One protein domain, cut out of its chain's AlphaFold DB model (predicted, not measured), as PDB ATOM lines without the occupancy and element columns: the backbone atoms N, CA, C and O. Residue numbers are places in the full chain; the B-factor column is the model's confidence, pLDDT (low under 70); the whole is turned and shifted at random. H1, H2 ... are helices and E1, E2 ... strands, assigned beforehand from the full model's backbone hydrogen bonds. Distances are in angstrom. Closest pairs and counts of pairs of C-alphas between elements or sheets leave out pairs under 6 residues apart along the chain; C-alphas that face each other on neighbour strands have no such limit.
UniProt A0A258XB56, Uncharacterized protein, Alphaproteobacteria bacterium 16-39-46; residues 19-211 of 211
ATOM      1  N   PRO A  19     205.571 222.856 260.988       59.72
ATOM      2  CA  PRO A  19     206.460 221.874 261.613       59.72
ATOM      3  C   PRO A  19     207.858 221.824 260.976       59.72
ATOM      4  O   PRO A  19     208.763 221.215 261.539       59.72
ATOM      5  N   LEU A  20     208.038 222.451 259.810       64.12
ATOM      6  CA  LEU A  20     209.306 222.567 259.098       64.12
ATOM      7  C   LEU A  20     210.160 223.766 259.549       64.12
ATOM      8  O   LEU A  20     211.317 223.884 259.136       64.12
ATOM      9  N   VAL A  21     209.630 224.670 260.379       65.38
ATOM     10  CA  VAL A  21     210.382 225.814 260.911       65.38
ATOM     11  C   VAL A  21     211.351 225.327 261.986       65.38
ATOM     12  O   VAL A  21     210.952 224.822 263.036       65.38
ATOM     13  N   ARG A  22     212.650 225.507 261.728       62.47
ATOM     14  CA  ARG A  22     213.721 225.168 262.675       62.47
ATOM     15  C   ARG A  22     213.607 225.998 263.944       62.47
ATOM     16  O   ARG A  22     213.453 227.219 263.880       62.47
ATOM     17  N   ASN A  23     213.770 225.355 265.096       69.25
ATOM     18  CA  ASN A  23     213.842 226.071 266.357       69.25
ATOM     19  C   ASN A  23     215.253 226.623 266.592       69.25
ATOM     20  O   ASN A  23     216.218 225.882 266.656       69.25
ATOM     21  N   GLN A  24     215.380 227.938 266.744       58.16
ATOM     22  CA  GLN A  24     216.663 228.645 266.899       58.16
ATOM     23  C   GLN A  24     217.163 228.710 268.362       58.16
ATOM     24  O   GLN A  24     217.683 229.730 268.810       58.16
ATOM     25  N   GLY A  25     216.977 227.642 269.142       51.81
ATOM     26  CA  GLY A  25     217.739 227.425 270.382       51.81
ATOM     27  C   GLY A  25     217.392 228.233 271.636       51.81
ATOM     28  O   GLY A  25     218.181 228.222 272.579       51.81
ATOM     29  N   GLN A  26     216.231 228.893 271.731       56.12
ATOM     30  CA  GLN A  26     215.814 229.498 273.012       56.12
ATOM     31  C   GLN A  26     214.943 228.543 273.865       56.12
ATOM     32  O   GLN A  26     214.013 227.929 273.341       56.12
ATOM     33  N   PRO A  27     215.170 228.440 275.193       47.38
ATOM     34  CA  PRO A  27     214.366 227.615 276.107       47.38
ATOM     35  C   PRO A  27     212.856 227.876 276.030       47.38
ATOM     36  O   PRO A  27     212.070 226.957 276.231       47.38
ATOM     37  N   ASN A  28     212.470 229.108 275.682       52.22
ATOM     38  CA  ASN A  28     211.083 229.559 275.575       52.22
ATOM     39  C   ASN A  28     210.508 229.440 274.155       52.22
ATOM     40  O   ASN A  28     209.479 230.053 273.873       52.22
ATOM     41  N   GLN A  29     211.167 228.707 273.249       60.50
ATOM     42  CA  GLN A  29     210.655 228.557 271.892       60.50
ATOM     43  C   GLN A  29     209.402 227.678 271.836       60.50
ATOM     44  O   GLN A  29     209.353 226.629 272.490       60.50
ATOM     45  N   PRO A  30     208.424 228.063 270.999       56.59
ATOM     46  CA  PRO A  30     207.157 227.358 270.859       56.59
ATOM     47  C   PRO A  30     207.322 225.874 270.559       56.59
ATOM     48  O   PRO A  30     206.608 225.061 271.136       56.59
ATOM     49  N   ASN A  31     208.295 225.503 269.724       62.41
ATOM     50  CA  ASN A  31     208.491 224.118 269.290       62.41
ATOM     51  C   ASN A  31     208.748 223.145 270.454       62.41
ATOM     52  O   ASN A  31     208.260 222.019 270.405       62.41
ATOM     53  N   ASN A  32     209.416 223.582 271.533       64.75
ATOM     54  CA  ASN A  32     209.588 222.755 272.733       64.75
ATOM     55  C   ASN A  32     208.230 222.482 273.381       64.75
ATOM     56  O   ASN A  32     207.842 221.331 273.547       64.75
ATOM     57  N   SER A  33     207.475 223.542 273.676       66.19
ATOM     58  CA  SER A  33     206.148 223.462 274.294       66.19
ATOM     59  C   SER A  33     205.117 222.735 273.413       66.19
ATOM     60  O   SER A  33     204.222 222.058 273.924       66.19
ATOM     61  N   MET A  34     205.265 222.813 272.088       69.88
ATOM     62  CA  MET A  34     204.400 222.142 271.118       69.88
ATOM     63  C   MET A  34     204.634 220.632 271.033       69.88
ATOM     64  O   MET A  34     203.671 219.904 270.798       69.88
ATOM     65  N   VAL A  35     205.851 220.133 271.285       76.44
ATOM     66  CA  VAL A  35     206.092 218.683 271.412       76.44
ATOM     67  C   VAL A  35     205.242 218.104 272.542       76.44
ATOM     68  O   VAL A  35     204.530 217.121 272.325       76.44
ATOM     69  N   PHE A  36     205.231 218.743 273.717       75.00
ATOM     70  CA  PHE A  36     204.396 218.295 274.836       75.00
ATOM     71  C   PHE A  36     202.910 218.360 274.494       75.00
ATOM     72  O   PHE A  36     202.193 217.385 274.699       75.00
ATOM     73  N   PHE A  37     202.457 219.476 273.915       72.12
ATOM     74  CA  PHE A  37     201.074 219.624 273.470       72.12
ATOM     75  C   PHE A  37     200.665 218.507 272.504       72.12
ATOM     76  O   PHE A  37     199.599 217.902 272.645       72.12
ATOM     77  N   ALA A  38     201.517 218.212 271.522       77.81
ATOM     78  CA  ALA A  38     201.225 217.211 270.515       77.81
ATOM     79  C   ALA A  38     201.133 215.800 271.108       77.81
ATOM     80  O   ALA A  38     200.276 215.018 270.687       77.81
ATOM     81  N   LEU A  39     201.960 215.484 272.109       78.62
ATOM     82  CA  LEU A  39     201.874 214.235 272.868       78.62
ATOM     83  C   LEU A  39     200.593 214.173 273.712       78.62
ATOM     84  O   LEU A  39     199.830 213.217 273.571       78.62
ATOM     85  N   GLU A  40     200.332 215.194 274.539       78.19
ATOM     86  CA  GLU A  40     199.184 215.246 275.462       78.19
ATOM     87  C   GLU A  40     197.836 215.174 274.727       78.19
ATOM     88  O   GLU A  40     196.894 214.551 275.211       78.19
ATOM     89  N   HIS A  41     197.742 215.770 273.537       76.25
ATOM     90  CA  HIS A  41     196.497 215.859 272.768       76.25
ATOM     91  C   HIS A  41     196.450 214.940 271.541       76.25
ATOM     92  O   HIS A  41     195.586 215.107 270.675       76.25
ATOM     93  N   GLY A  42     197.374 213.980 271.440       78.81
ATOM     94  CA  GLY A  42     197.368 212.972 270.379       78.81
ATOM     95  C   GLY A  42     197.570 213.528 268.965       78.81
ATOM     96  O   GLY A  42     197.153 212.893 267.998       78.81
ATOM     97  N   LYS A  43     198.223 214.686 268.805       81.50
ATOM     98  CA  LYS A  43     198.594 215.271 267.499       81.50
ATOM     99  C   LYS A  43     199.839 214.586 266.925       81.50
ATOM    100  O   LYS A  43     200.860 215.216 266.665       81.50
ATOM    101  N   ARG A  44     199.752 213.265 266.751       82.88
ATOM    102  CA  ARG A  44     200.887 212.406 266.383       82.88
ATOM    103  C   ARG A  44     201.446 212.717 264.988       82.88
ATOM    104  O   ARG A  44     202.659 212.668 264.829       82.88
ATOM    105  N   ASP A  45     200.602 213.111 264.034       79.75
ATOM    106  CA  ASP A  45     201.032 213.460 262.668       79.75
ATOM    107  C   ASP A  45     201.889 214.730 262.636       79.75
ATOM    108  O   ASP A  45     202.930 214.777 261.977       79.75
ATOM    109  N   TRP A  46     201.480 215.749 263.402       81.62
ATOM    110  CA  TRP A  46     202.268 216.971 263.563       81.62
ATOM    111  C   TRP A  46     203.614 216.647 264.209       81.62
ATOM    112  O   TRP A  46     204.655 217.036 263.691       81.62
ATOM    113  N   LEU A  47     203.600 215.853 265.287       81.69
ATOM    114  CA  LEU A  47     204.812 215.438 265.986       81.69
ATOM    115  C   LEU A  47     205.767 214.686 265.048       81.69
ATOM    116  O   LEU A  47     206.944 215.012 264.972       81.69
ATOM    117  N   GLN A  48     205.265 213.717 264.283       86.12
ATOM    118  CA  GLN A  48     206.077 212.964 263.328       86.12
ATOM    119  C   GLN A  48     206.701 213.851 262.243       86.12
ATOM    120  O   GLN A  48     207.805 213.555 261.796       86.12
ATOM    121  N   SER A  49     206.014 214.925 261.853       82.88
ATOM    122  CA  SER A  49     206.517 215.888 260.872       82.88
ATOM    123  C   SER A  49     207.556 216.837 261.474       82.88
ATOM    124  O   SER A  49     208.524 217.169 260.805       82.88
ATOM    125  N   ALA A  50     207.382 217.253 262.731       82.38
ATOM    126  CA  ALA A  50     208.247 218.237 263.379       82.38
ATOM    127  C   ALA A  50     209.566 217.646 263.905       82.38
ATOM    128  O   ALA A  50     210.616 218.267 263.763       82.38
ATOM    129  N   LEU A  51     209.531 216.450 264.515       87.31
ATOM    130  CA  LEU A  51     210.684 215.882 265.236       87.31
ATOM    131  C   LEU A  51     211.984 215.824 264.413       87.31
ATOM    132  O   LEU A  51     213.012 216.225 264.962       87.31
ATOM    133  N   PRO A  52     211.988 215.405 263.131       89.38
ATOM    134  CA  PRO A  52     213.219 215.336 262.342       89.38
ATOM    135  C   PRO A  52     213.927 216.681 262.151       89.38
ATOM    136  O   PRO A  52     215.106 216.682 261.813       89.38
ATOM    137  N   HIS A  53     213.228 217.801 262.357       83.75
ATOM    138  CA  HIS A  53     213.718 219.162 262.128       83.75
ATOM    139  C   HIS A  53     214.044 219.925 263.417       83.75
ATOM    140  O   HIS A  53     214.485 221.073 263.354       83.75
ATOM    141  N   LEU A  54     213.813 219.316 264.585       84.81
ATOM    142  CA  LEU A  54     214.151 219.933 265.863       84.81
ATOM    143  C   LEU A  54     215.660 219.875 266.084       84.81
ATOM    144  O   LEU A  54     216.231 218.793 266.160       84.81
ATOM    145  N   GLU A  55     216.279 221.039 266.253       86.44
ATOM    146  CA  GLU A  55     217.702 221.184 266.585       86.44
ATOM    147  C   GLU A  55     217.912 221.288 268.101       86.44
ATOM    148  O   GLU A  55     218.943 220.882 268.632       86.44
ATOM    149  N   TYR A  56     216.904 221.765 268.829       85.75
ATOM    150  CA  TYR A  56     216.961 221.924 270.280       85.75
ATOM    151  C   TYR A  56     215.743 221.276 270.918       85.75
ATOM    152  O   TYR A  56     214.637 221.348 270.391       85.75
ATOM    153  N   LEU A  57     215.915 220.647 272.070       87.00
ATOM    154  CA  LEU A  57     214.793 220.096 272.803       87.00
ATOM    155  C   LEU A  57     214.994 220.325 274.287       87.00
ATOM    156  O   LEU A  57     215.983 219.892 274.876       87.00
ATOM    157  N   HIS A  58     214.031 221.019 274.882       83.75
ATOM    158  CA  HIS A  58     214.021 221.287 276.308       83.75
ATOM    159  C   HIS A  58     212.810 220.629 276.967       83.75
ATOM    160  O   HIS A  58     211.688 221.117 276.853       83.75
ATOM    161  N   LEU A  59     213.054 219.513 277.650       80.12
ATOM    162  CA  LEU A  59     212.064 218.700 278.347       80.12
ATOM    163  C   LEU A  59     212.170 218.894 279.862       80.12
ATOM    164  O   LEU A  59     212.612 218.015 280.602       80.12
ATOM    165  N   ILE A  60     211.795 220.081 280.326       69.00
ATOM    166  CA  ILE A  60     211.648 220.381 281.752       69.00
ATOM    167  C   ILE A  60     210.149 220.407 282.075       69.00
ATOM    168  O   ILE A  60     209.366 220.962 281.313       69.00
ATOM    169  N   ASP A  61     209.768 219.794 283.196       60.56
ATOM    170  CA  ASP A  61     208.428 219.821 283.794       60.56
ATOM    171  C   ASP A  61     207.357 219.039 283.013       60.56
ATOM    172  O   ASP A  61     206.239 219.515 282.804       60.56
ATOM    173  N   PHE A  62     207.647 217.787 282.625       62.53
ATOM    174  CA  PHE A  62     206.577 216.880 282.189       62.53
ATOM    175  C   PHE A  62     205.579 216.666 283.332       62.53
ATOM    176  O   PHE A  62     205.878 216.013 284.332       62.53
ATOM    177  N   LEU A  63     204.364 217.189 283.162       57.50
ATOM    178  CA  LEU A  63     203.290 217.014 284.143       57.50
ATOM    179  C   LEU A  63     202.761 215.576 284.177       57.50
ATOM    180  O   LEU A  63     202.209 215.156 285.192       57.50
ATOM    181  N   ASN A  64     202.934 214.819 283.088       75.50
ATOM    182  CA  ASN A  64     202.586 213.407 283.022       75.50
ATOM    183  C   ASN A  64     203.849 212.550 282.810       75.50
ATOM    184  O   ASN A  64     204.374 212.513 281.691       75.50
ATOM    185  N   PRO A  65     204.320 211.835 283.846       74.19
ATOM    186  CA  PRO A  65     205.530 211.028 283.746       74.19
ATOM    187  C   PRO A  65     205.449 209.896 282.715       74.19
ATOM    188  O   PRO A  65     206.452 209.565 282.092       74.19
ATOM    189  N   ASP A  66     204.264 209.331 282.467       82.44
ATOM    190  CA  ASP A  66     204.120 208.248 281.487       82.44
ATOM    191  C   ASP A  66     204.290 208.745 280.046       82.44
ATOM    192  O   ASP A  66     204.789 208.009 279.190       82.44
ATOM    193  N   LEU A  67     203.950 210.011 279.775       83.12
ATOM    194  CA  LEU A  67     204.194 210.624 278.469       83.12
ATOM    195  C   LEU A  67     205.678 210.914 278.235       83.12
ATOM    196  O   LEU A  67     206.127 210.801 277.097       83.12
ATOM    197  N   LEU A  68     206.447 211.236 279.281       84.06
ATOM    198  CA  LEU A  68     207.902 211.384 279.171       84.06
ATOM    199  C   LEU A  68     208.562 210.043 278.837       84.06
ATOM    200  O   LEU A  68     209.361 209.965 277.902       84.06
ATOM    201  N   SER A  69     208.172 208.970 279.534       86.69
ATOM    202  CA  SER A  69     208.648 207.622 279.212       86.69
ATOM    203  C   SER A  69     208.304 207.235 277.768       86.69
ATOM    204  O   SER A  69     209.159 206.724 277.043       86.69
ATOM    205  N   GLU A  70     207.060 207.490 277.332       88.75
ATOM    206  CA  GLU A  70     206.629 207.250 275.949       88.75
ATOM    207  C   GLU A  70     207.480 208.058 274.962       88.75
ATOM    208  O   GLU A  70     207.897 207.532 273.925       88.75
ATOM    209  N   PHE A  71     207.752 209.324 275.288       89.75
ATOM    210  CA  PHE A  71     208.564 210.205 274.465       89.75
ATOM    211  C   PHE A  71     209.965 209.643 274.253       89.75
ATOM    212  O   PHE A  71     210.366 209.455 273.104       89.75
ATOM    213  N   PHE A  72     210.676 209.304 275.329       90.88
ATOM    214  CA  PHE A  72     212.019 208.734 275.227       90.88
ATOM    215  C   PHE A  72     212.048 207.436 274.425       90.88
ATOM    216  O   PHE A  72     212.923 207.265 273.585       90.88
ATOM    217  N   GLN A  73     211.064 206.555 274.604       91.12
ATOM    218  CA  GLN A  73     211.040 205.274 273.893       91.12
ATOM    219  C   GLN A  73     210.717 205.397 272.403       91.12
ATOM    220  O   GLN A  73     211.294 204.683 271.586       91.12
ATOM    221  N   LYS A  74     209.730 206.224 272.042       91.50
ATOM    222  CA  LYS A  74     209.101 206.164 270.710       91.50
ATOM    223  C   LYS A  74     209.398 207.364 269.829       91.50
ATOM    224  O   LYS A  74     209.301 207.256 268.606       91.50
ATOM    225  N   TRP A  75     209.670 208.511 270.437       92.19
ATOM    226  CA  TRP A  75     209.650 209.797 269.749       92.19
ATOM    227  C   TRP A  75     211.025 210.443 269.715       92.19
ATOM    228  O   TRP A  75     211.436 210.862 268.640       92.19
ATOM    229  N   LEU A  76     211.771 210.430 270.823       93.50
ATOM    230  CA  LEU A  76     213.130 210.968 270.868       93.50
ATOM    231  C   LEU A  76     214.029 210.408 269.747       93.50
ATOM    232  O   LEU A  76     214.651 211.223 269.074       93.50
ATOM    233  N   PRO A  77     214.030 209.094 269.424       94.88
ATOM    234  CA  PRO A  77     214.852 208.563 268.331       94.88
ATOM    235  C   PRO A  77     214.555 209.133 266.937       94.88
ATOM    236  O   PRO A  77     215.317 208.914 266.001       94.88
ATOM    237  N   LYS A  78     213.425 209.830 266.764       93.81
ATOM    238  CA  LYS A  78     213.031 210.457 265.495       93.81
ATOM    239  C   LYS A  78     213.591 211.874 265.337       93.81
ATOM    240  O   LYS A  78     213.389 212.475 264.286       93.81
ATOM    241  N   CYS A  79     214.271 212.414 266.349       92.12
ATOM    242  CA  CYS A  79     214.866 213.747 266.316       92.12
ATOM    243  C   CYS A  79     216.232 213.738 265.609       92.12
ATOM    244  O   CYS A  79     217.269 213.916 266.245       92.12
ATOM    245  N   SER A  80     216.249 213.499 264.294       92.06
ATOM    246  CA  SER A  80     217.492 213.315 263.527       92.06
ATOM    247  C   SER A  80     218.403 214.543 263.492       92.06
ATOM    248  O   SER A  80     219.620 214.386 263.409       92.06
ATOM    249  N   ASP A  81     217.834 215.747 263.567       91.69
ATOM    250  CA  ASP A  81     218.586 217.005 263.508       91.69
ATOM    251  C   ASP A  81     218.926 217.586 264.882       91.69
ATOM    252  O   ASP A  81     219.487 218.677 264.951       91.69
ATOM    253  N   LEU A  82     218.648 216.857 265.968       92.75
ATOM    254  CA  LEU A  82     218.806 217.371 267.324       92.75
ATOM    255  C   LEU A  82     220.275 217.596 267.674       92.75
ATOM    256  O   LEU A  82     221.049 216.648 267.696       92.75
ATOM    257  N   HIS A  83     220.643 218.836 268.001       93.50
ATOM    258  CA  HIS A  83     221.979 219.236 268.465       93.50
ATOM    259  C   HIS A  83     222.042 219.405 269.973       93.50
ATOM    260  O   HIS A  83     223.105 219.207 270.560       93.50
ATOM    261  N   GLN A  84     220.928 219.762 270.613       92.88
ATOM    262  CA  GLN A  84     220.893 219.996 272.051       92.88
ATOM    263  C   GLN A  84     219.670 219.368 272.710       92.88
ATOM    264  O   GLN A  84     218.535 219.632 272.322       92.88
ATOM    265  N   LEU A  85     219.910 218.608 273.778       92.56
ATOM    266  CA  LEU A  85     218.872 218.040 274.630       92.56
ATOM    267  C   LEU A  85     219.077 218.491 276.075       92.56
ATOM    268  O   LEU A  85     220.115 218.243 276.675       92.56
ATOM    269  N   SER A  86     218.063 219.107 276.666       90.31
ATOM    270  CA  SER A  86     218.019 219.379 278.101       90.31
ATOM    271  C   SER A  86     216.783 218.709 278.675       90.31
ATOM    272  O   SER A  86     215.689 218.914 278.155       90.31
ATOM    273  N   THR A  87     216.926 217.885 279.708       88.19
ATOM    274  CA  THR A  87     215.784 217.196 280.318       88.19
ATOM    275  C   THR A  87     216.004 216.922 281.795       88.19
ATOM    276  O   THR A  87     217.133 216.813 282.273       88.19
ATOM    277  N   HIS A  88     214.906 216.744 282.521       84.69
ATOM    278  CA  HIS A  88     214.943 216.170 283.857       84.69
ATOM    279  C   HIS A  88     213.926 215.044 283.997       84.69
ATOM    280  O   HIS A  88     212.881 215.064 283.350       84.69
ATOM    281  N   SER A  89     214.205 214.078 284.864       80.00
ATOM    282  CA  SER A  89     213.194 213.119 285.314       80.00
ATOM    283  C   SER A  89     213.369 212.795 286.793       80.00
ATOM    284  O   SER A  89     214.473 212.846 287.340       80.00
ATOM    285  N   LYS A  90     212.235 212.481 287.427       78.56
ATOM    286  CA  LYS A  90     212.123 211.962 288.794       78.56
ATOM    287  C   LYS A  90     211.938 210.456 288.861       78.56
ATOM    288  O   LYS A  90     211.758 209.923 289.952       78.56
ATOM    289  N   ILE A  91     211.929 209.781 287.716       79.69
ATOM    290  CA  ILE A  91     211.700 208.344 287.644       79.69
ATOM    291  C   ILE A  91     212.907 207.677 287.000       79.69
ATOM    292  O   ILE A  91     213.202 207.907 285.831       79.69
ATOM    293  N   ASP A  92     213.550 206.770 287.737       79.06
ATOM    294  CA  ASP A  92     214.732 206.037 287.271       79.06
ATOM    295  C   ASP A  92     214.508 205.316 285.930       79.06
ATOM    296  O   ASP A  92     215.398 205.277 285.078       79.06
ATOM    297  N   LYS A  93     213.291 204.795 285.700       83.56
ATOM    298  CA  LYS A  93     212.917 204.107 284.450       83.56
ATOM    299  C   LYS A  93     213.102 204.994 283.213       83.56
ATOM    300  O   LYS A  93     213.424 204.485 282.143       83.56
ATOM    301  N   ASP A  94     212.918 206.305 283.350       85.44
ATOM    302  CA  ASP A  94     213.024 207.233 282.227       85.44
ATOM    303  C   ASP A  94     214.466 207.358 281.746       85.44
ATOM    304  O   ASP A  94     214.697 207.456 280.544       85.44
ATOM    305  N   PHE A  95     215.441 207.269 282.654       84.19
ATOM    306  CA  PHE A  95     216.858 207.306 282.298       84.19
ATOM    307  C   PHE A  95     217.296 206.054 281.536       84.19
ATOM    308  O   PHE A  95     218.148 206.146 280.656       84.19
ATOM    309  N   VAL A  96     216.665 204.901 281.786       86.94
ATOM    310  CA  VAL A  96     216.879 203.686 280.979       86.94
ATOM    311  C   VAL A  96     216.405 203.910 279.543       86.94
ATOM    312  O   VAL A  96     217.145 203.633 278.599       86.94
ATOM    313  N   TYR A  97     215.199 204.454 279.364       90.62
ATOM    314  CA  TYR A  97     214.659 204.742 278.033       90.62
ATOM    315  C   TYR A  97     215.438 205.837 277.310       90.62
ATOM    316  O   TYR A  97     215.718 205.703 276.121       90.62
ATOM    317  N   LEU A  98     215.838 206.884 278.032       91.12
ATOM    318  CA  LEU A  98     216.694 207.938 277.512       91.12
ATOM    319  C   LEU A  98     218.034 207.364 277.035       91.12
ATOM    320  O   LEU A  98     218.404 207.572 275.885       91.12
ATOM    321  N   SER A  99     218.724 206.583 277.875       90.75
ATOM    322  CA  SER A  99     220.012 205.959 277.533       90.75
ATOM    323  C   SER A  99     219.920 205.054 276.300       90.75
ATOM    324  O   SER A  99     220.829 205.028 275.477       90.75
ATOM    325  N   ALA A 100     218.802 204.343 276.124       92.31
ATOM    326  CA  ALA A 100     218.572 203.518 274.940       92.31
ATOM    327  C   ALA A 100     218.321 204.346 273.664       92.31
ATOM    328  O   ALA A 100     218.670 203.906 272.570       92.31
ATOM    329  N   ALA A 101     217.716 205.529 273.788       93.69
ATOM    330  CA  ALA A 101     217.372 206.390 272.659       93.69
ATOM    331  C   ALA A 101     218.547 207.249 272.169       93.69
ATOM    332  O   ALA A 101     218.693 207.458 270.964       93.69
ATOM    333  N   LEU A 102     219.394 207.734 273.079       94.62
ATOM    334  CA  LEU A 102     220.475 208.683 272.785       94.62
ATOM    335  C   LEU A 102     221.445 208.256 271.662       94.62
ATOM    336  O   LEU A 102     221.770 209.116 270.844       94.62
ATOM    337  N   PRO A 103     221.848 206.975 271.515       94.62
ATOM    338  CA  PRO A 103     222.733 206.555 270.424       94.62
ATOM    339  C   PRO A 103     222.175 206.794 269.013       94.62
ATOM    340  O   PRO A 103     222.942 206.861 268.056       94.62
ATOM    341  N   SER A 104     220.851 206.924 268.864       94.50
ATOM    342  CA  SER A 104     220.221 207.230 267.571       94.50
ATOM    343  C   SER A 104     220.336 208.705 267.162       94.50
ATOM    344  O   SER A 104     220.128 209.036 265.996       94.50
ATOM    345  N   LEU A 105     220.702 209.591 268.092       96.00
ATOM    346  CA  LEU A 105     220.782 211.038 267.884       96.00
ATOM    347  C   LEU A 105     222.176 211.434 267.389       96.00
ATOM    348  O   LEU A 105     222.958 212.058 268.097       96.00
ATOM    349  N   THR A 106     222.509 211.056 266.158       95.25
ATOM    350  CA  THR A 106     223.870 211.182 265.596       95.25
ATOM    351  C   THR A 106     224.361 212.616 265.380       95.25
ATOM    352  O   THR A 106     225.524 212.813 265.034       95.25
ATOM    353  N   ARG A 107     223.487 213.613 265.550       95.69
ATOM    354  CA  ARG A 107     223.810 215.043 265.469       95.69
ATOM    355  C   ARG A 107     223.806 215.735 266.834       95.69
ATOM    356  O   ARG A 107     224.020 216.942 266.881       95.69
ATOM    357  N   LEU A 108     223.575 214.998 267.925       96.50
ATOM    358  CA  LEU A 108     223.525 215.562 269.271       96.50
ATOM    359  C   LEU A 108     224.931 215.956 269.715       96.50
ATOM    360  O   LEU A 108     225.805 215.099 269.837       96.50
ATOM    361  N   LEU A 109     225.113 217.245 269.985       96.69
ATOM    362  CA  LEU A 109     226.376 217.830 270.430       96.69
ATOM    363  C   LEU A 109     226.355 218.112 271.934       96.69
ATOM    364  O   LEU A 109     227.366 217.962 272.610       96.69
ATOM    365  N   ASN A 110     225.198 218.501 272.475       95.31
ATOM    366  CA  ASN A 110     225.086 218.993 273.844       95.31
ATOM    367  C   ASN A 110     223.950 218.295 274.590       95.31
ATOM    368  O   ASN A 110     222.809 218.264 274.119       95.31
ATOM    369  N   ILE A 111     224.235 217.798 275.792       94.50
ATOM    370  CA  ILE A 111     223.210 217.235 276.671       94.50
ATOM    371  C   ILE A 111     223.303 217.813 278.084       94.50
ATOM    372  O   ILE A 111     224.388 217.926 278.645       94.50
ATOM    373  N   ASN A 112     222.158 218.161 278.665       92.81
ATOM    374  CA  ASN A 112     222.037 218.607 280.051       92.81
ATOM    375  C   ASN A 112     220.959 217.798 280.777       92.81
ATOM    376  O   ASN A 112     219.789 217.834 280.393       92.81
ATOM    377  N   LEU A 113     221.345 217.072 281.823       90.44
ATOM    378  CA  LEU A 113     220.467 216.165 282.556       90.44
ATOM    379  C   LEU A 113     220.366 216.559 284.021       90.44
ATOM    380  O   LEU A 113     221.380 216.658 284.703       90.44
ATOM    381  N   ILE A 114     219.145 216.686 284.534       87.75
ATOM    382  CA  ILE A 114     218.899 216.763 285.979       87.75
ATOM    383  C   ILE A 114     218.291 215.436 286.430       87.75
ATOM    384  O   ILE A 114     217.218 215.035 285.968       87.75
ATOM    385  N   ILE A 115     218.989 214.750 287.331       84.06
ATOM    386  CA  ILE A 115     218.709 213.359 287.690       84.06
ATOM    387  C   ILE A 115     218.248 213.292 289.139       84.06
ATOM    388  O   ILE A 115     219.035 213.488 290.061       84.06
ATOM    389  N   PHE A 116     216.966 213.001 289.346       72.81
ATOM    390  CA  PHE A 116     216.394 212.746 290.665       72.81
ATOM    391  C   PHE A 116     216.254 211.230 290.835       72.81
ATOM    392  O   PHE A 116     215.235 210.660 290.458       72.81
ATOM    393  N   GLY A 117     217.299 210.574 291.339       67.25
ATOM    394  CA  GLY A 117     217.318 209.116 291.460       67.25
ATOM    395  C   GLY A 117     218.733 208.552 291.515       67.25
ATOM    396  O   GLY A 117     219.546 209.017 292.315       67.25
ATOM    397  N   SER A 118     219.018 207.552 290.675       63.22
ATOM    398  CA  SER A 118     220.328 206.894 290.617       63.22
ATOM    399  C   SER A 118     221.462 207.884 290.359       63.22
ATOM    400  O   SER A 118     221.622 208.428 289.265       63.22
ATOM    401  N   ASN A 119     222.301 208.069 291.370       64.56
ATOM    402  CA  ASN A 119     223.446 208.960 291.289       64.56
ATOM    403  C   ASN A 119     224.608 208.397 290.479       64.56
ATOM    404  O   ASN A 119     225.581 209.107 290.320       64.56
ATOM    405  N   SER A 120     224.536 207.162 289.978       64.25
ATOM    406  CA  SER A 120     225.587 206.548 289.154       64.25
ATOM    407  C   SER A 120     225.295 206.599 287.655       64.25
ATOM    408  O   SER A 120     226.025 206.012 286.857       64.25
ATOM    409  N   PHE A 121     224.205 207.254 287.248       76.44
ATOM    410  CA  PHE A 121     223.804 207.266 285.853       76.44
ATOM    411  C   PHE A 121     224.673 208.211 285.023       76.44
ATOM    412  O   PHE A 121     224.648 209.428 285.208       76.44
ATOM    413  N   ILE A 122     225.357 207.638 284.036       80.88
ATOM    414  CA  ILE A 122     225.831 208.354 282.856       80.88
ATOM    415  C   ILE A 122     225.157 207.714 281.642       80.88
ATOM    416  O   ILE A 122     225.190 206.486 281.511       80.88
ATOM    417  N   PRO A 123     224.491 208.507 280.788       82.12
ATOM    418  CA  PRO A 123     223.821 207.972 279.614       82.12
ATOM    419  C   PRO A 123     224.815 207.381 278.615       82.12
ATOM    420  O   PRO A 123     225.939 207.860 278.482       82.12
ATOM    421  N   ASN A 124     224.359 206.397 277.840       88.31
ATOM    422  CA  ASN A 124     225.046 205.997 276.620       88.31
ATOM    423  C   ASN A 124     224.858 207.099 275.566       88.31
ATOM    424  O   ASN A 124     223.734 207.346 275.127       88.31
ATOM    425  N   LEU A 125     225.932 207.795 275.205       93.12
ATOM    426  CA  LEU A 125     225.876 208.984 274.357       93.12
ATOM    427  C   LEU A 125     226.277 208.664 272.912       93.12
ATOM    428  O   LEU A 125     227.052 207.740 272.664       93.12
ATOM    429  N   PRO A 126     225.756 209.415 271.928       94.50
ATOM    430  CA  PRO A 126     226.200 209.278 270.550       94.50
ATOM    431  C   PRO A 126     227.647 209.767 270.404       94.50
ATOM    432  O   PRO A 126     228.113 210.631 271.148       94.50
ATOM    433  N   GLY A 127     228.360 209.253 269.399       93.19
ATOM    434  CA  GLY A 127     229.754 209.635 269.139       93.19
ATOM    435  C   GLY A 127     229.958 211.116 268.788       93.19
ATOM    436  O   GLY A 127     231.082 211.593 268.846       93.19
ATOM    437  N   SER A 128     228.888 211.839 268.447       95.75
ATOM    438  CA  SER A 128     228.902 213.272 268.134       95.75
ATOM    439  C   SER A 128     228.943 214.188 269.358       95.75
ATOM    440  O   SER A 128     228.998 215.401 269.182       95.75
ATOM    441  N   ILE A 129     228.849 213.654 270.579       96.94
ATOM    442  CA  ILE A 129     228.734 214.489 271.775       96.94
ATOM    443  C   ILE A 129     229.995 215.340 271.992       96.94
ATOM    444  O   ILE A 129     231.117 214.840 271.978       96.94
ATOM    445  N   GLU A 130     229.794 216.632 272.237       97.56
ATOM    446  CA  GLU A 130     230.839 217.610 272.549       97.56
ATOM    447  C   GLU A 130     230.787 218.011 274.026       97.56
ATOM    448  O   GLU A 130     231.823 218.146 274.682       97.56
ATOM    449  N   THR A 131     229.581 218.180 274.578       96.81
ATOM    450  CA  THR A 131     229.388 218.540 275.986       96.81
ATOM    451  C   THR A 131     228.312 217.686 276.650       96.81
ATOM    452  O   THR A 131     227.207 217.490 276.135       96.81
ATOM    453  N   CYS A 132     228.635 217.179 277.837       95.94
ATOM    454  CA  CYS A 132     227.697 216.495 278.712       95.94
ATOM    455  C   CYS A 132     227.656 217.191 280.068       95.94
ATOM    456  O   CYS A 132     228.676 217.330 280.735       95.94
ATOM    457  N   LYS A 133     226.469 217.612 280.491       94.38
ATOM    458  CA  LYS A 133     226.230 218.164 281.818       94.38
ATOM    459  C   LYS A 133     225.269 217.273 282.582       94.38
ATOM    460  O   LYS A 133     224.181 216.965 282.091       94.38
ATOM    461  N   ILE A 134     225.649 216.895 283.797       91.38
ATOM    462  CA  ILE A 134     224.790 216.151 284.716       91.38
ATOM    463  C   ILE A 134     224.677 216.904 286.034       91.38
ATOM    464  O   ILE A 134     225.668 217.310 286.638       91.38
ATOM    465  N   VAL A 135     223.440 217.041 286.498       89.06
ATOM    466  CA  VAL A 135     223.081 217.579 287.804       89.06
ATOM    467  C   VAL A 135     222.417 216.454 288.614       89.06
ATOM    468  O   VAL A 135     221.212 216.222 288.463       89.06
ATOM    469  N   PRO A 136     223.164 215.693 289.435       86.50
ATOM    470  CA  PRO A 136     222.586 214.633 290.254       86.50
ATOM    471  C   PRO A 136     221.975 215.214 291.535       86.50
ATOM    472  O   PRO A 136     222.655 215.823 292.360       86.50
ATOM    473  N   MET A 137     220.678 215.002 291.733       82.62
ATOM    474  CA  MET A 137     219.951 215.497 292.909       82.62
ATOM    475  C   MET A 137     220.123 214.607 294.139       82.62
ATOM    476  O   MET A 137     219.822 215.041 295.245       82.62
ATOM    477  N   GLY A 138     220.599 213.373 293.977       77.19
ATOM    478  CA  GLY A 138     220.836 212.463 295.095       77.19
ATOM    479  C   GLY A 138     222.252 212.546 295.676       77.19
ATOM    480  O   GLY A 138     222.572 211.748 296.558       77.19
ATOM    481  N   ALA A 139     223.094 213.482 295.216       79.19
ATOM    482  CA  ALA A 139     224.434 213.720 295.765       79.19
ATOM    483  C   ALA A 139     224.410 214.149 297.244       79.19
ATOM    484  O   ALA A 139     225.418 214.025 297.939       79.19
ATOM    485  N   TYR A 140     223.251 214.597 297.730       82.56
ATOM    486  CA  TYR A 140     223.006 214.942 299.120       82.56
ATOM    487  C   TYR A 140     221.840 214.129 299.684       82.56
ATOM    488  O   TYR A 140     220.834 213.894 299.015       82.56
ATOM    489  N   LEU A 141     221.979 213.713 300.937       81.56
ATOM    490  CA  LEU A 141     220.917 213.141 301.748       81.56
ATOM    491  C   LEU A 141     220.310 214.243 302.610       81.56
ATOM    492  O   LEU A 141     221.029 214.996 303.264       81.56
ATOM    493  N   TYR A 142     218.983 214.296 302.654       81.62
ATOM    494  CA  TYR A 142     218.247 215.184 303.547       81.62
ATOM    495  C   TYR A 142     217.607 214.345 304.647       81.62
ATOM    496  O   TYR A 142     216.796 213.461 304.369       81.62
ATOM    497  N   ARG A 143     217.983 214.602 305.900       80.00
ATOM    498  CA  ARG A 143     217.473 213.886 307.076       80.00
ATOM    499  C   ARG A 143     216.808 214.862 308.030       80.00
ATOM    500  O   ARG A 143     217.276 215.982 308.186       80.00
ATOM    501  N   CYS A 144     215.728 214.432 308.674       84.19
ATOM    502  CA  CYS A 144     215.134 215.157 309.791       84.19
ATOM    503  C   CYS A 144     215.484 214.410 311.080       84.19
ATOM    504  O   CYS A 144     215.065 213.264 311.248       84.19
ATOM    505  N   ILE A 145     216.273 215.031 311.953       85.19
ATOM    506  CA  ILE A 145     216.654 214.483 313.261       85.19
ATOM    507  C   ILE A 145     216.159 215.471 314.313       85.19
ATOM    508  O   ILE A 145     216.495 216.651 314.253       85.19
ATOM    509  N   ASP A 146     215.294 215.012 315.220       87.44
ATOM    510  CA  ASP A 146     214.701 215.824 316.294       87.44
ATOM    511  C   ASP A 146     214.073 217.154 315.819       87.44
ATOM    512  O   ASP A 146     214.123 218.180 316.495       87.44
ATOM    513  N   GLY A 147     213.471 217.146 314.624       87.50
ATOM    514  CA  GLY A 147     212.830 218.322 314.022       87.50
ATOM    515  C   GLY A 147     213.779 219.271 313.281       87.50
ATOM    516  O   GLY A 147     213.321 220.282 312.747       87.50
ATOM    517  N   GLN A 148     215.076 218.959 313.206       85.50
ATOM    518  CA  GLN A 148     216.056 219.704 312.419       85.50
ATOM    519  C   GLN A 148     216.360 218.999 311.098       85.50
ATOM    520  O   GLN A 148     216.644 217.801 311.070       85.50
ATOM    521  N   TYR A 149     216.336 219.757 310.000       81.75
ATOM    522  CA  TYR A 149     216.757 219.270 308.690       81.75
ATOM    523  C   TYR A 149     218.275 219.369 308.555       81.75
ATOM    524  O   TYR A 149     218.840 220.462 308.578       81.75
ATOM    525  N   ILE A 150     218.919 218.223 308.378       82.25
ATOM    526  CA  ILE A 150     220.354 218.078 308.164       82.25
ATOM    527  C   ILE A 150     220.564 217.651 306.713       82.25
ATOM    528  O   ILE A 150     219.827 216.817 306.182       82.25
ATOM    529  N   THR A 151     221.554 218.261 306.066       82.00
ATOM    530  CA  THR A 151     222.016 217.875 304.730       82.00
ATOM    531  C   THR A 151     223.376 217.207 304.879       82.00
ATOM    532  O   THR A 151     224.258 217.772 305.519       82.00
ATOM    533  N   GLU A 152     223.539 216.017 304.314       83.88
ATOM    534  CA  GLU A 152     224.779 215.234 304.368       83.88
ATOM    535  C   GLU A 152     225.196 214.828 302.953       83.88
ATOM    536  O   GLU A 152     224.346 214.586 302.097       83.88
ATOM    537  N   ILE A 153     226.499 214.717 302.695       85.62
ATOM    538  CA  ILE A 153     227.003 214.215 301.413       85.62
ATOM    539  C   ILE A 153     226.660 212.727 301.276       85.62
ATOM    540  O   ILE A 153     226.964 211.911 302.148       85.62
ATOM    541  N   ASN A 154     226.082 212.348 300.138       86.81
ATOM    542  CA  ASN A 154     225.854 210.954 299.784       86.81
ATOM    543  C   ASN A 154     227.126 210.350 299.167       86.81
ATOM    544  O   ASN A 154     227.309 210.334 297.949       86.81
ATOM    545  N   ARG A 155     228.033 209.878 300.025       88.44
ATOM    546  CA  ARG A 155     229.365 209.401 299.616       88.44
ATOM    547  C   ARG A 155     229.312 208.250 298.615       88.44
ATOM    548  O   ARG A 155     229.969 208.326 297.581       88.44
ATOM    549  N   ASP A 156     228.499 207.233 298.888       87.75
ATOM    550  CA  ASP A 156     228.369 206.047 298.029       87.75
ATOM    551  C   ASP A 156     227.933 206.429 296.615       87.75
ATOM    552  O   ASP A 156     228.426 205.904 295.620       87.75
ATOM    553  N   SER A 157     227.036 207.405 296.535       84.94
ATOM    554  CA  SER A 157     226.511 207.927 295.282       84.94
ATOM    555  C   SER A 157     227.544 208.689 294.462       84.94
ATOM    556  O   SER A 157     227.595 208.515 293.249       84.94
ATOM    557  N   LEU A 158     228.387 209.493 295.110       87.31
ATOM    558  CA  LEU A 158     229.489 210.174 294.432       87.31
ATOM    559  C   LEU A 158     230.561 209.182 293.977       87.31
ATOM    560  O   LEU A 158     230.994 209.237 292.833       87.31
ATOM    561  N   ILE A 159     230.947 208.230 294.828       89.31
ATOM    562  CA  ILE A 159     231.937 207.203 294.470       89.31
ATOM    563  C   ILE A 159     231.442 206.362 293.283       89.31
ATOM    564  O   ILE A 159     232.216 206.034 292.385       89.31
ATOM    565  N   ALA A 160     230.142 206.063 293.227       87.88
ATOM    566  CA  ALA A 160     229.550 205.303 292.133       87.88
ATOM    567  C   ALA A 160     229.588 206.023 290.766       87.88
ATOM    568  O   ALA A 160     229.394 205.361 289.747       87.88
ATOM    569  N   LEU A 161     229.867 207.334 290.715       88.44
ATOM    570  CA  LEU A 161     230.065 208.080 289.462       88.44
ATOM    571  C   LEU A 161     231.444 207.872 288.840       88.44
ATOM    572  O   LEU A 161     231.596 208.094 287.642       88.44
ATOM    573  N   ILE A 162     232.446 207.449 289.614       91.25
ATOM    574  CA  ILE A 162     233.841 207.429 289.154       91.25
ATOM    575  C   ILE A 162     234.006 206.518 287.935       91.25
ATOM    576  O   ILE A 162     234.484 206.968 286.896       91.25
ATOM    577  N   SER A 163     233.584 205.253 288.028       91.12
ATOM    578  CA  SER A 163     233.755 204.300 286.923       91.12
ATOM    579  C   SER A 163     232.983 204.712 285.660       91.12
ATOM    580  O   SER A 163     233.586 204.697 284.586       91.12
ATOM    581  N   PRO A 164     231.703 205.133 285.741       90.31
ATOM    582  CA  PRO A 164     231.005 205.708 284.592       90.31
ATOM    583  C   PRO A 164     231.707 206.929 283.982       90.31
ATOM    584  O   PRO A 164     231.775 207.028 282.760       90.31
ATOM    585  N   LEU A 165     232.242 207.851 284.795       92.88
ATOM    586  CA  LEU A 165     232.947 209.042 284.297       92.88
ATOM    587  C   LEU A 165     234.227 208.669 283.547       92.88
ATOM    588  O   LEU A 165     234.513 209.232 282.493       92.88
ATOM    589  N   LEU A 166     234.989 207.705 284.066       93.25
ATOM    590  CA  LEU A 166     236.174 207.190 283.378       93.25
ATOM    591  C   LEU A 166     235.799 206.573 282.026       93.25
ATOM    592  O   LEU A 166     236.432 206.890 281.020       93.25
ATOM    593  N   LEU A 167     234.736 205.763 281.992       92.88
ATOM    594  CA  LEU A 167     234.235 205.166 280.755       92.88
ATOM    595  C   LEU A 167     233.767 206.231 279.753       92.88
ATOM    596  O   LEU A 167     234.058 206.117 278.567       92.88
ATOM    597  N   PHE A 168     233.096 207.288 280.218       94.56
ATOM    598  CA  PHE A 168     232.713 208.417 279.369       94.56
ATOM    599  C   PHE A 168     233.936 209.038 278.684       94.56
ATOM    600  O   PHE A 168     233.923 209.232 277.472       94.56
ATOM    601  N   PHE A 169     235.009 209.312 279.430       95.25
ATOM    602  CA  PHE A 169     236.214 209.922 278.860       95.25
ATOM    603  C   PHE A 169     237.002 208.989 277.936       95.25
ATOM    604  O   PHE A 169     237.723 209.485 277.069       95.25
ATOM    605  N   GLU A 170     236.868 207.672 278.108       94.25
ATOM    606  CA  GLU A 170     237.397 206.664 277.185       94.25
ATOM    607  C   GLU A 170     236.593 206.624 275.876       94.25
ATOM    608  O   GLU A 170     237.173 206.605 274.792       94.25
ATOM    609  N   GLN A 171     235.261 206.652 275.967       94.25
ATOM    610  CA  GLN A 171     234.357 206.578 274.813       94.25
ATOM    611  C   GLN A 171     234.270 207.894 274.028       94.25
ATOM    612  O   GLN A 171     234.054 207.874 272.816       94.25
ATOM    613  N   HIS A 172     234.465 209.027 274.704       95.62
ATOM    614  CA  HIS A 172     234.360 210.372 274.144       95.62
ATOM    615  C   HIS A 172     235.638 211.178 274.454       95.62
ATOM    616  O   HIS A 172     235.659 212.033 275.350       95.62
ATOM    617  N   PRO A 173     236.745 210.909 273.733       94.62
ATOM    618  CA  PRO A 173     238.064 211.467 274.042       94.62
ATOM    619  C   PRO A 173     238.172 212.984 273.838       94.62
ATOM    620  O   PRO A 173     239.046 213.600 274.445       94.62
ATOM    621  N   ASP A 174     237.270 213.586 273.062       95.44
ATOM    622  CA  ASP A 174     237.260 215.029 272.784       95.44
ATOM    623  C   ASP A 174     236.142 215.777 273.530       95.44
ATOM    624  O   ASP A 174     236.146 217.006 273.592       95.44
ATOM    625  N   ALA A 175     235.201 215.052 274.143       97.00
ATOM    626  CA  ALA A 175     234.068 215.659 274.825       97.00
ATOM    627  C   ALA A 175     234.446 216.221 276.200       97.00
ATOM    628  O   ALA A 175     235.363 215.736 276.881       97.00
ATOM    629  N   THR A 176     233.676 217.219 276.626       97.94
ATOM    630  CA  THR A 176     233.719 217.804 277.967       97.94
ATOM    631  C   THR A 176     232.574 217.281 278.830       97.94
ATOM    632  O   THR A 176     231.495 216.944 278.336       97.94
ATOM    633  N   PHE A 177     232.814 217.216 280.137       96.69
ATOM    634  CA  PHE A 177     231.852 216.791 281.140       96.69
ATOM    635  C   PHE A 177     231.769 217.819 282.275       96.69
ATOM    636  O   PHE A 177     232.771 218.124 282.924       96.69
ATOM    637  N   GLU A 178     230.571 218.325 282.553       95.38
ATOM    638  CA  GLU A 178     230.260 219.140 283.729       95.38
ATOM    639  C   GLU A 178     229.409 218.332 284.713       95.38
ATOM    640  O   GLU A 178     228.271 217.962 284.424       95.38
ATOM    641  N   LEU A 179     229.947 218.105 285.911       92.50
ATOM    642  CA  LEU A 179     229.179 217.628 287.052       92.50
ATOM    643  C   LEU A 179     228.765 218.833 287.901       92.50
ATOM    644  O   LEU A 179     229.611 219.499 288.496       92.50
ATOM    645  N   SER A 180     227.469 219.117 287.967       90.88
ATOM    646  CA  SER A 180     226.917 220.235 288.737       90.88
ATOM    647  C   SER A 180     226.221 219.745 289.997       90.88
ATOM    648  O   SER A 180     225.266 218.981 289.918       90.88
ATOM    649  N   LEU A 181     226.635 220.218 291.168       86.88
ATOM    650  CA  LEU A 181     226.048 219.828 292.449       86.88
ATOM    651  C   LEU A 181     225.328 221.018 293.092       86.88
ATOM    652  O   LEU A 181     225.889 222.107 293.171       86.88
ATOM    653  N   TYR A 182     224.108 220.816 293.595       76.25
ATOM    654  CA  TYR A 182     223.442 221.823 294.429       76.25
ATOM    655  C   TYR A 182     223.986 221.738 295.853       76.25
ATOM    656  O   TYR A 182     223.558 220.888 296.633       76.25
ATOM    657  N   SER A 183     224.934 222.607 296.191       68.19
ATOM    658  CA  SER A 183     225.573 222.648 297.503       68.19
ATOM    659  C   SER A 183     225.445 224.034 298.099       68.19
ATOM    660  O   SER A 183     225.950 225.009 297.553       68.19
ATOM    661  N   LYS A 184     224.858 224.117 299.292       61.75
ATOM    662  CA  LYS A 184     224.824 225.372 300.053       61.75
ATOM    663  C   LYS A 184     226.091 225.617 300.883       61.75
ATOM    664  O   LYS A 184     226.172 226.659 301.529       61.75
ATOM    665  N   LEU A 185     227.048 224.684 300.918       60.53
ATOM    666  CA  LEU A 185     228.151 224.686 301.886       60.53
ATOM    667  C   LEU A 185     229.515 224.596 301.191       60.53
ATOM    668  O   LEU A 185     229.831 223.637 300.494       60.53
ATOM    669  N   SER A 186     230.373 225.591 301.423       61.59
ATOM    670  CA  SER A 186     231.719 225.653 300.835       61.59
ATOM    671  C   SER A 186     232.663 224.551 301.333       61.59
ATOM    672  O   SER A 186     233.615 224.205 300.638       61.59
ATOM    673  N   THR A 187     232.418 224.000 302.525       62.75
ATOM    674  CA  THR A 187     233.216 222.919 303.131       62.75
ATOM    675  C   THR A 187     233.108 221.599 302.373       62.75
ATOM    676  O   THR A 187     234.061 220.824 302.364       62.75
ATOM    677  N   ASP A 188     232.001 221.380 301.667       74.25
ATOM    678  CA  ASP A 188     231.721 220.117 300.985       74.25
ATOM    679  C   ASP A 188     232.577 219.947 299.721       74.25
ATOM    680  O   ASP A 188     232.812 218.831 299.266       74.25
ATOM    681  N   GLN A 189     233.081 221.043 299.145       80.62
ATOM    682  CA  GLN A 189     233.762 221.010 297.849       80.62
ATOM    683  C   GLN A 189     235.061 220.201 297.870       80.62
ATOM    684  O   GLN A 189     235.363 219.500 296.905       80.62
ATOM    685  N   GLN A 190     235.849 220.307 298.944       84.56
ATOM    686  CA  GLN A 190     237.110 219.571 299.053       84.56
ATOM    687  C   GLN A 190     236.850 218.078 299.276       84.56
ATOM    688  O   GLN A 190     237.429 217.253 298.573       84.56
ATOM    689  N   GLU A 191     235.918 217.742 300.171       87.62
ATOM    690  CA  GLU A 191     235.509 216.357 300.417       87.62
ATOM    691  C   GLU A 191     234.966 215.702 299.139       87.62
ATOM    692  O   GLU A 191     235.356 214.590 298.799       87.62
ATOM    693  N   ILE A 192     234.128 216.400 298.370       88.25
ATOM    694  CA  ILE A 192     233.574 215.884 297.110       88.25
ATOM    695  C   ILE A 192     234.673 215.637 296.074       88.25
ATOM    696  O   ILE A 192     234.653 214.612 295.393       88.25
ATOM    697  N   LYS A 193     235.647 216.548 295.956       88.69
ATOM    698  CA  LYS A 193     236.791 216.367 295.049       88.69
ATOM    699  C   LYS A 193     237.626 215.143 295.417       88.69
ATOM    700  O   LYS A 193     238.083 214.436 294.519       88.69
ATOM    701  N   GLU A 194     237.816 214.903 296.711       90.12
ATOM    702  CA  GLU A 194     238.521 213.728 297.230       90.12
ATOM    703  C   GLU A 194     237.723 212.445 296.986       90.12
ATOM    704  O   GLU A 194     238.278 211.480 296.462       90.12
ATOM    705  N   LEU A 195     236.415 212.450 297.270       90.88
ATOM    706  CA  LEU A 195     235.519 211.312 297.046       90.88
ATOM    707  C   LEU A 195     235.450 210.905 295.574       90.88
ATOM    708  O   LEU A 195     235.528 209.720 295.278       90.88
ATOM    709  N   LEU A 196     235.325 211.873 294.661       89.62
ATOM    710  CA  LEU A 196     235.314 211.635 293.213       89.62
ATOM    711  C   LEU A 196     236.704 211.333 292.643       89.62
ATOM    712  O   LEU A 196     236.811 210.993 291.469       89.62
ATOM    713  N   ASN A 197     237.761 211.509 293.443       89.62
ATOM    714  CA  ASN A 197     239.151 211.447 293.011       89.62
ATOM    715  C   ASN A 197     239.388 212.205 291.693       89.62
ATOM    716  O   ASN A 197     239.912 211.666 290.717       89.62
ATOM    717  N   VAL A 198     239.000 213.483 291.666       88.44
ATOM    718  CA  VAL A 198     238.946 214.292 290.431       88.44
ATOM    719  C   VAL A 198     240.270 214.382 289.667       88.44
ATOM    720  O   VAL A 198     240.278 214.721 288.488       88.44
ATOM    721  N   SER A 199     241.392 214.062 290.320       88.19
ATOM    722  CA  SER A 199     242.719 213.979 289.702       88.19
ATOM    723  C   SER A 199     242.834 212.911 288.607       88.19
ATOM    724  O   SER A 199     243.725 213.002 287.767       88.19
ATOM    725  N   GLN A 200     241.934 211.924 288.600       90.88
ATOM    726  CA  GLN A 200     241.870 210.882 287.574       90.88
ATOM    727  C   GLN A 200     241.192 211.349 286.283       90.88
ATOM    728  O   GLN A 200     241.346 210.701 285.251       90.88
ATOM    729  N   PHE A 201     240.452 212.462 286.318       92.75
ATOM    730  CA  PHE A 201     239.756 212.979 285.146       92.75
ATOM    731  C   PHE A 201     240.621 213.988 284.375       92.75
ATOM    732  O   PHE A 201     241.442 214.695 284.970       92.75
ATOM    733  N   PRO A 202     240.438 214.116 283.048       93.31
ATOM    734  CA  PRO A 202     241.177 215.092 282.255       93.31
ATOM    735  C   PRO A 202     240.821 216.521 282.691       93.31
ATOM    736  O   PRO A 202     239.700 216.982 282.487       93.31
ATOM    737  N   LYS A 203     241.786 217.244 283.271       90.88
ATOM    738  CA  LYS A 203     241.577 218.565 283.896       90.88
ATOM    739  C   LYS A 203     240.956 219.620 282.969       90.88
ATOM    740  O   LYS A 203     240.243 220.494 283.441       90.88
ATOM    741  N   GLU A 204     241.242 219.553 281.672       94.12
ATOM    742  CA  GLU A 204     240.723 220.500 280.673       94.12
ATOM    743  C   GLU A 204     239.305 220.155 280.203       94.12
ATOM    744  O   GLU A 204     238.641 220.988 279.593       94.12
ATOM    745  N   ARG A 205     238.839 218.933 280.486       95.25
ATOM    746  CA  ARG A 205     237.567 218.402 279.980       95.25
ATOM    747  C   ARG A 205     236.566 218.079 281.079       95.25
ATOM    748  O   ARG A 205     235.385 217.992 280.783       95.25
ATOM    749  N   PHE A 206     237.001 217.925 282.326       96.56
ATOM    750  CA  PHE A 206     236.121 217.741 283.475       96.56
ATOM    751  C   PHE A 206     235.974 219.039 284.265       96.56
ATOM    752  O   PHE A 206     236.967 219.621 284.706       96.56
ATOM    753  N   SER A 207     234.735 219.456 284.519       94.38
ATOM    754  CA  SER A 207     234.434 220.523 285.470       94.38
ATOM    755  C   SER A 207     233.475 220.041 286.556       94.38
ATOM    756  O   SER A 207     232.528 219.300 286.298       94.38
ATOM    757  N   LEU A 208     233.744 220.472 287.786       91.62
ATOM    758  CA  LEU A 208     232.872 220.279 288.937       91.62
ATOM    759  C   LEU A 208     232.365 221.656 289.365       91.62
ATOM    760  O   LEU A 208     233.157 222.490 289.815       91.62
ATOM    761  N   THR A 209     231.068 221.900 289.204       88.44
ATOM    762  CA  THR A 209     230.417 223.170 289.545       88.44
ATOM    763  C   THR A 209     229.487 222.996 290.742       88.44
ATOM    764  O   THR A 209     228.877 221.945 290.927       88.44
ATOM    765  N   HIS A 210     229.394 224.027 291.583       80.94
ATOM    766  CA  HIS A 210     228.509 224.055 292.749       80.94
ATOM    767  C   HIS A 210     227.558 225.251 292.641       80.94
ATOM    768  O   HIS A 210     228.019 226.354 292.339       80.94
ATOM    769  N   TYR A 211     226.266 225.020 292.890       66.56
ATOM    770  CA  TYR A 211     225.194 226.027 292.880       66.56
ATOM    771  C   TYR A 211     224.487 226.115 294.231       66.56
ATOM    772  O   TYR A 211     224.301 225.048 294.864       66.56
TER     773      TYR A 211
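This is residues 19 to 211 of the 211 residues of an uncharacterized protein of Alphaproteobacteria bacterium 16-39-46 (UniProt A0A258XB56). A twisted wall of six parallel strands, in the order E1 E2 E3 E4 E7 E8, has H3 and H4 side by side over one face, H1 and H2 at its E1 edge and H7 near E8. The hairpin E5 and E6 makes an arm away from this wall, and its tip, residues 144 to 149, sticks out. The printed part has 193 residues with seven named helices and eight named strands, along the chain H1 H2 E1 H3 E2 H4 E3 E4 E5 E6 H5 H6 E7 H7 E8; the class is mixed. It is compact, with a radius of gyration of the C-alphas of 17.8 A and spans of 52 by 44 by 26 A.

Find C-alpha 30 at (207.157, 227.358, 270.859); there H1 begins, residues 30 to 40. Next come H2, 44 to 53; E1, 56 to 59; H3, 65 to 78, 19.7 A long; E2, 84 to 89, 16.8 A; H4, 92 to 104, 20.5 A; E3, 110 to 115; and E4, 131 to 136. E5, 140 to 145, leads to E6, 148 to 153, then H5, 155 to 159; H6, 162 to 171; E7, 176 to 181; H7, 188 to 195; and E8, 206 to 210, which ends at C-alpha 210 (228.509, 224.055, 292.749).

Look across the sheet for N 57 and O 84 at 2.8 A, N 85 and O 110 at 2.9 A, N 111 and O 131 at 3.0 A, N 132 and O 176 at 2.9 A, and N 179 and O 207 at 2.9 A, each within hydrogen-bond range. E1, H3, E2, then E2, H4, E3, and E7, H7, E8 are strand-helix-strand units, parallel neighbour strands with a helix between, each with a right-handed crossover. H3 and H4 lie on the same face, at heights over the sheet of 10.4 A and 10.6 A, and touch at a shallow tilt of 9 degrees, closest at C-alphas 72 and 98, 5.3 A. H1, H6 and H7 only graze the sheet. H2 touches H1, closest at C-alphas 47 and 38, 6.0 A. H5 touches H7, closest at C-alphas 159 and 195, 6.0 A. In the antiparallel hairpin, N 141 and O 152 are 2.8 A apart. Every O i to N i+4 pair is within hydrogen-bond range in H5, H6 and H7, but 6 of 7 in H1, 4 of 6 in H2, 7 of 10 in H3 and 6 of 9 in H4.

The C-alphas of Leu 20 and Asp 146 are the two farthest apart, 57.8 A. The printed part has no cut, and the link E3 to E4 is long, 15 residues. Look for pLDDT under 70 at residues 19 to 34, 60 to 63, 117 to 120, 183 to 187 and 211.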